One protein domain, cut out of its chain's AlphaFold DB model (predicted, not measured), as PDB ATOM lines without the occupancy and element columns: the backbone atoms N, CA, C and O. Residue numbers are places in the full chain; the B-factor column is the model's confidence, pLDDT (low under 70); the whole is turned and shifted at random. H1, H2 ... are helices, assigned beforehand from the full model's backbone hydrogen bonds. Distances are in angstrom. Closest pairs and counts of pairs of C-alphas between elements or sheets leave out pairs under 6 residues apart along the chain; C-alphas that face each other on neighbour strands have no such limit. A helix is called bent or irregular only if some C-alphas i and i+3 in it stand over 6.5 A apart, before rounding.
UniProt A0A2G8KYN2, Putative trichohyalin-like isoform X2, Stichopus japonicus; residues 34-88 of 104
ATOM      1  N   ARG A  34     275.536 252.025 266.822       91.81
ATOM      2  CA  ARG A  34     276.856 251.399 267.011       91.81
ATOM      3  C   ARG A  34     277.952 252.154 266.269       91.81
ATOM      4  O   ARG A  34     279.021 252.360 266.837       91.81
ATOM      5  N   ASP A  35     277.693 252.569 265.037       89.06
ATOM      6  CA  ASP A  35     278.674 253.296 264.233       89.06
ATOM      7  C   ASP A  35     278.939 254.695 264.813       89.06
ATOM      8  O   ASP A  35     280.098 255.086 264.944       89.06
ATOM      9  N   ALA A  36     277.908 255.388 265.311       89.19
ATOM     10  CA  ALA A  36     278.070 256.650 266.034       89.19
ATOM     11  C   ALA A  36     278.955 256.500 267.287       89.19
ATOM     12  O   ALA A  36     279.854 257.310 267.516       89.19
ATOM     13  N   ARG A  37     278.765 255.427 268.069       90.56
ATOM     14  CA  ARG A  37     279.614 255.134 269.239       90.56
ATOM     15  C   ARG A  37     281.070 254.876 268.856       90.56
ATOM     16  O   ARG A  37     281.964 255.332 269.564       90.56
ATOM     17  N   LYS A  38     281.325 254.169 267.747       88.12
ATOM     18  CA  LYS A  38     282.693 253.968 267.240       88.12
ATOM     19  C   LYS A  38     283.331 255.306 266.898       88.12
ATOM     20  O   LYS A  38     284.428 255.574 267.371       88.12
ATOM     21  N   VAL A  39     282.635 256.160 266.146       88.31
ATOM     22  CA  VAL A  39     283.132 257.496 265.778       88.31
ATOM     23  C   VAL A  39     283.485 258.294 267.031       88.31
ATOM     24  O   VAL A  39     284.591 258.815 267.135       88.31
ATOM     25  N   GLN A  40     282.599 258.314 268.028       88.75
ATOM     26  CA  GLN A  40     282.847 259.008 269.289       88.75
ATOM     27  C   GLN A  40     284.067 258.452 270.041       88.75
ATOM     28  O   GLN A  40     284.884 259.224 270.538       88.75
ATOM     29  N   ALA A  41     284.240 257.127 270.087       88.69
ATOM     30  CA  ALA A  41     285.413 256.497 270.693       88.69
ATOM     31  C   ALA A  41     286.715 256.806 269.930       88.69
ATOM     32  O   ALA A  41     287.763 256.971 270.549       88.69
ATOM     33  N   HIS A  42     286.661 256.903 268.598       85.00
ATOM     34  CA  HIS A  42     287.805 257.297 267.776       85.00
ATOM     35  C   HIS A  42     288.209 258.756 268.011       85.00
ATOM     36  O   HIS A  42     289.397 259.028 268.172       85.00
ATOM     37  N   ILE A  43     287.233 259.665 268.124       87.31
ATOM     38  CA  ILE A  43     287.481 261.065 268.494       87.31
ATOM     39  C   ILE A  43     288.104 261.146 269.895       87.31
ATOM     40  O   ILE A  43     289.093 261.846 270.091       87.31
ATOM     41  N   ALA A  44     287.577 260.392 270.866       86.94
ATOM     42  CA  ALA A  44     288.087 260.388 272.240       86.94
ATOM     43  C   ALA A  44     289.541 259.890 272.351       86.94
ATOM     44  O   ALA A  44     290.271 260.322 273.237       86.94
ATOM     45  N   LYS A  45     289.982 259.016 271.437       87.31
ATOM     46  CA  LYS A  45     291.377 258.549 271.334       87.31
ATOM     47  C   LYS A  45     292.309 259.544 270.621       87.31
ATOM     48  O   LYS A  45     293.464 259.212 270.380       87.31
ATOM     49  N   GLY A  46     291.822 260.735 270.262       84.38
ATOM     50  CA  GLY A  46     292.587 261.760 269.545       84.38
ATOM     51  C   GLY A  46     292.631 261.575 268.023       84.38
ATOM     52  O   GLY A  46     293.370 262.287 267.349       84.38
ATOM     53  N   GLY A  47     291.855 260.636 267.469       81.00
ATOM     54  CA  GLY A  47     291.735 260.428 266.024       81.00
ATOM     55  C   GLY A  47     290.808 261.451 265.363       81.00
ATOM     56  O   GLY A  47     289.882 261.973 265.990       81.00
ATOM     57  N   LYS A  48     291.027 261.741 264.076       76.31
ATOM     58  CA  LYS A  48     290.176 262.661 263.310       76.31
ATOM     59  C   LYS A  48     289.005 261.895 262.697       76.31
ATOM     60  O   LYS A  48     289.136 260.749 262.281       76.31
ATOM     61  N   VAL A  49     287.849 262.551 262.585       74.38
ATOM     62  CA  VAL A  49     286.641 261.964 261.962       74.38
ATOM     63  C   VAL A  49     286.883 261.579 260.497       74.38
ATOM     64  O   VAL A  49     286.272 260.639 260.001       74.38
ATOM     65  N   SER A  50     287.806 262.273 259.824       75.06
ATOM     66  CA  SER A  50     288.192 262.029 258.430       75.06
ATOM     67  C   SER A  50     288.864 260.676 258.185       75.06
ATOM     68  O   SER A  50     288.865 260.220 257.047       75.06
ATOM     69  N   ASP A  51     289.414 260.038 259.221       75.12
ATOM     70  CA  ASP A  51     290.122 258.759 259.090       75.12
ATOM     71  C   ASP A  51     289.166 257.551 259.123       75.12
ATOM     72  O   ASP A  51     289.581 256.415 258.888       75.12
ATOM     73  N   LEU A  52     287.878 257.767 259.427       74.00
ATOM     74  CA  LEU A  52     286.881 256.698 259.462       74.00
ATOM     75  C   LEU A  52     286.200 256.525 258.098       74.00
ATOM     76  O   LEU A  52     285.841 257.515 257.456       74.00
ATOM     77  N   PRO A  53     285.934 255.274 257.675       76.69
ATOM     78  CA  PRO A  53     285.174 255.024 256.461       76.69
ATOM     79  C   PRO A  53     283.754 255.605 256.592       76.69
ATOM     80  O   PRO A  53     283.141 255.489 257.660       76.69
ATOM     81  N   PRO A  54     283.209 256.214 255.522       75.94
ATOM     82  CA  PRO A  54     281.875 256.794 255.556       75.94
ATOM     83  C   PRO A  54     280.829 255.713 255.879       75.94
ATOM     84  O   PRO A  54     280.919 254.595 255.358       75.94
ATOM     85  N   PRO A  55     279.835 256.014 256.737       75.19
ATOM     86  CA  PRO A  55     278.784 255.062 257.062       75.19
ATOM     87  C   PRO A  55     278.004 254.680 255.800       75.19
ATOM     88  O   PRO A  55     277.826 255.491 254.889       75.19
ATOM     89  N   ALA A  56     277.532 253.433 255.746       74.44
ATOM     90  CA  ALA A  56     276.781 252.959 254.591       74.44
ATOM     91  C   ALA A  56     275.482 253.772 254.406       74.44
ATOM     92  O   ALA A  56     274.823 254.081 255.404       74.44
ATOM     93  N   PRO A  57     275.086 254.078 253.157       70.62
ATOM     94  CA  PRO A  57     273.833 254.766 252.877       70.62
ATOM     95  C   PRO A  57     272.624 253.990 253.411       70.62
ATOM     96  O   PRO A  57     272.537 252.772 253.252       70.62
ATOM     97  N   SER A  58     271.675 254.707 254.008       67.31
ATOM     98  CA  SER A  58     270.385 254.167 254.429       67.31
ATOM     99  C   SER A  58     269.473 253.940 253.222       67.31
ATOM    100  O   SER A  58     268.935 254.877 252.620       67.31
ATOM    101  N   GLU A  59     269.283 252.683 252.832       66.12
ATOM    102  CA  GLU A  59     268.329 252.330 251.783       66.12
ATOM    103  C   GLU A  59     266.928 252.213 252.383       66.12
ATOM    104  O   GLU A  59     266.574 251.209 252.990       66.12
ATOM    105  N   ASN A  60     266.121 253.263 252.213       71.81
ATOM    106  CA  ASN A  60     264.724 253.267 252.634       71.81
ATOM    107  C   ASN A  60     263.854 252.629 251.530       71.81
ATOM    108  O   ASN A  60     263.602 253.290 250.516       71.81
ATOM    109  N   PRO A  61     263.370 251.381 251.692       70.75
ATOM    110  CA  PRO A  61     262.684 250.642 250.626       70.75
ATOM    111  C   PRO A  61     261.311 251.226 250.264       70.75
ATOM    112  O   PRO A  61     260.793 250.974 249.183       70.75
ATOM    113  N   ASP A  62     260.721 252.037 251.143       78.12
ATOM    114  CA  ASP A  62     259.413 252.662 250.928       78.12
ATOM    115  C   ASP A  62     259.441 253.851 249.954       78.12
ATOM    116  O   ASP A  62     258.389 254.395 249.603       78.12
ATOM    117  N   TYR A  63     260.627 254.306 249.544       85.44
ATOM    118  CA  TYR A  63     260.773 255.515 248.743       85.44
ATOM    119  C   TYR A  63     260.688 255.195 247.248       85.44
ATOM    120  O   TYR A  63     261.442 254.381 246.722       85.44
ATOM    121  N   LYS A  64     259.813 255.905 246.532       88.19
ATOM    122  CA  LYS A  64     259.691 255.838 245.072       88.19
ATOM    123  C   LYS A  64     260.564 256.913 244.424       88.19
ATOM    124  O   LYS A  64     260.578 258.064 244.867       88.19
ATOM    125  N   GLN A  65     261.279 256.555 243.362       90.44
ATOM    126  CA  GLN A  65     262.066 257.502 242.573       90.44
ATOM    127  C   GLN A  65     261.188 258.183 241.515       90.44
ATOM    128  O   GLN A  65     260.467 257.521 240.773       90.44
ATOM    129  N   CYS A  66     261.257 259.513 241.425       90.38
ATOM    130  CA  CYS A  66     260.566 260.266 240.382       90.38
ATOM    131  C   CYS A  66     261.261 260.072 239.015       90.38
ATOM    132  O   CYS A  66     262.468 260.320 238.932       90.38
ATOM    133  N   PRO A  67     260.533 259.733 237.933       90.44
ATOM    134  CA  PRO A  67     261.125 259.521 236.608       90.44
ATOM    135  C   PRO A  67     261.653 260.812 235.955       90.44
ATOM    136  O   PRO A  67     262.540 260.747 235.112       90.44
ATOM    137  N   TYR A  68     261.156 261.987 236.363       89.94
ATOM    138  CA  TYR A  68     261.519 263.273 235.749       89.94
ATOM    139  C   TYR A  68     262.733 263.935 236.414       89.94
ATOM    140  O   TYR A  68     263.662 264.363 235.735       89.94
ATOM    141  N   CYS A  69     262.755 264.008 237.751       88.19
ATOM    142  CA  CYS A  69     263.822 264.697 238.493       88.19
ATOM    143  C   CYS A  69     264.762 263.771 239.277       88.19
ATOM    144  O   CYS A  69     265.646 264.264 239.973       88.19
ATOM    145  N   LYS A  70     264.560 262.446 239.218       87.25
ATOM    146  CA  LYS A  70     265.369 261.413 239.893       87.25
ATOM    147  C   LYS A  70     265.443 261.509 241.428       87.25
ATOM    148  O   LYS A  70     266.121 260.688 242.039       87.25
ATOM    149  N   ARG A  71     264.725 262.444 242.066       87.50
ATOM    150  CA  ARG A  71     264.590 262.537 243.532       87.50
ATOM    151  C   ARG A  71     263.729 261.386 244.075       87.50
ATOM    152  O   ARG A  71     262.817 260.921 243.389       87.50
ATOM    153  N   ARG A  72     264.029 260.929 245.296       88.38
ATOM    154  CA  ARG A  72     263.315 259.850 246.003       88.38
ATOM    155  C   ARG A  72     262.323 260.442 247.008       88.38
ATOM    156  O   ARG A  72     262.695 261.331 247.768       88.38
ATOM    157  N   PHE A  73     261.088 259.944 247.032       88.38
ATOM    158  CA  PHE A  73     260.011 260.438 247.901       88.38
ATOM    159  C   PHE A  73     259.259 259.287 248.564       88.38
ATOM    160  O   PHE A  73     259.164 258.203 247.992       88.38
ATOM    161  N   SER A  74     258.655 259.530 249.730       89.00
ATOM    162  CA  SER A  74     257.665 258.606 250.298       89.00
ATOM    163  C   SER A  74     256.455 258.466 249.356       89.00
ATOM    164  O   SER A  74     256.218 259.367 248.552       89.00
ATOM    165  N   PRO A  75     255.648 257.391 249.433       87.62
ATOM    166  CA  PRO A  75     254.573 257.151 248.466       87.62
ATOM    167  C   PRO A  75     253.576 258.315 248.370       87.62
ATOM    168  O   PRO A  75     253.303 258.797 247.279       87.62
ATOM    169  N   THR A  76     253.148 258.860 249.512       88.25
ATOM    170  CA  THR A  76     252.212 259.997 249.578       88.25
ATOM    171  C   THR A  76     252.812 261.303 249.055       88.25
ATOM    172  O   THR A  76     252.109 262.171 248.534       88.25
ATOM    173  N   ALA A  77     254.126 261.480 249.203       90.50
ATOM    174  CA  ALA A  77     254.832 262.609 248.618       90.50
ATOM    175  C   ALA A  77     255.030 262.408 247.111       90.50
ATOM    176  O   ALA A  77     254.874 263.368 246.365       90.50
ATOM    177  N   ALA A  78     255.310 261.183 246.661       91.31
ATOM    178  CA  ALA A  78     255.456 260.838 245.253       91.31
ATOM    179  C   ALA A  78     254.158 261.098 244.476       91.31
ATOM    180  O   ALA A  78     254.217 261.728 243.423       91.31
ATOM    181  N   ASP A  79     253.004 260.715 245.026       90.88
ATOM    182  CA  ASP A  79     251.698 260.891 244.377       90.88
ATOM    183  C   ASP A  79     251.379 262.375 244.107       90.88
ATOM    184  O   ASP A  79     250.887 262.727 243.038       90.88
ATOM    185  N   ARG A  80     251.748 263.276 245.030       93.00
ATOM    186  CA  ARG A  80     251.629 264.733 244.828       93.00
ATOM    187  C   ARG A  80     252.758 265.310 243.975       93.00
ATOM    188  O   ARG A  80     252.574 266.302 243.281       93.00
ATOM    189  N   HIS A  81     253.949 264.725 244.047       92.31
ATOM    190  CA  HIS A  81     255.140 265.245 243.387       92.31
ATOM    191  C   HIS A  81     255.151 264.966 241.882       92.31
ATOM    192  O   HIS A  81     255.444 265.870 241.105       92.31
ATOM    193  N   ILE A  82     254.858 263.732 241.466       90.25
ATOM    194  CA  ILE A  82     254.932 263.281 240.070       90.25
ATOM    195  C   ILE A  82     254.151 264.184 239.097       90.25
ATOM    196  O   ILE A  82     254.764 264.568 238.096       90.25
ATOM    197  N   PRO A  83     252.879 264.569 239.345       92.19
ATOM    198  CA  PRO A  83     252.132 265.404 238.403       92.19
ATOM    199  C   PRO A  83     252.769 266.786 238.225       92.19
ATOM    200  O   PRO A  83     253.001 267.206 237.101       92.19
ATOM    201  N   HIS A  84     253.160 267.459 239.311       88.94
ATOM    202  CA  HIS A  84     253.817 268.767 239.214       88.94
ATOM    203  C   HIS A  84     255.225 268.683 238.614       88.94
ATOM    204  O   HIS A  84     255.671 269.582 237.902       88.94
ATOM    205  N   CYS A  85     255.948 267.608 238.916       89.50
ATOM    206  CA  CYS A  85     257.316 267.411 238.461       89.50
ATOM    207  C   CYS A  85     257.403 267.086 236.966       89.50
ATOM    208  O   CYS A  85     258.394 267.444 236.337       89.50
ATOM    209  N   LYS A  86     256.363 266.460 236.398       88.44
ATOM    210  CA  LYS A  86     256.251 266.203 234.957       88.44
ATOM    211  C   LYS A  86     256.407 267.486 234.137       88.44
ATOM    212  O   LYS A  86     257.193 267.513 233.196       88.44
ATOM    213  N   ASP A  87     255.699 268.541 234.535       84.88
ATOM    214  CA  ASP A  87     255.671 269.811 233.800       84.88
ATOM    215  C   ASP A  87     256.777 270.778 234.260       84.88
ATOM    216  O   ASP A  87     257.204 271.674 233.528       84.88
ATOM    217  N   THR A  88     257.306 270.576 235.470       77.75
ATOM    218  CA  THR A  88     258.382 271.402 236.029       77.75
ATOM    219  C   THR A  88     259.752 270.904 235.564       77.75
ATOM    220  O   THR A  88     260.465 270.195 236.277       77.75
TER     221      THR A  88
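Overview. This is residues 34 to 88 of the 104 residues of the protein "Putative trichohyalin-like isoform X2" of Stichopus japonicus (UniProt A0A2G8KYN2). Two small ends are joined by a long, nearly outstretched strand of chain, as in a dumbbell: helix H1 makes one end, and at the other helix H2 stands beside a small loop of residues 64 to 73 that folds back on itself. The connecting stretch, around residues 53 to 62, makes much of the length. The printed part has 55 residues with two named helices, H1 then H2, and no named strand; the class is all helix, though only 24 of the 55 residues are in named elements. The whole is extended, with a radius of gyration of the C-alphas of 18.4 A and spans of 52 by 19 by 12 A.

Along the chain. H1 covers residues 34 to 44, 15.3 A from first to last C-alpha, and begins at C-alpha 34, (276.856, 251.399, 267.011). Residues 45 to 74 hold no named element. H2 covers residues 75 to 87, 19.4 A long, from C-alpha 75 at (254.573, 257.151, 248.466) to C-alpha 87 at (255.671, 269.811, 233.800).

Arrangement. H1 and H2 are apart. Residues 64 to 65 pair with residues 72 to 73, antiparallel, in stretches too short to be named strands. In H1 every O i to N i+4 pair is within hydrogen-bond range; in H2 it is 5 of 9. H2 is neither bent nor irregular, but only just: C-alphas 80 and 83 are 6.5 A apart.

Size, cuts and confidence. The two C-alphas farthest apart, those of Lys 45 and Asp 87, are 53.0 A from each other. The printed part has no cut. The link from H1 to H2, 30 residues, is long. The mean pLDDT of the printed part is 84.3, and residues 58 to 59 are under 70.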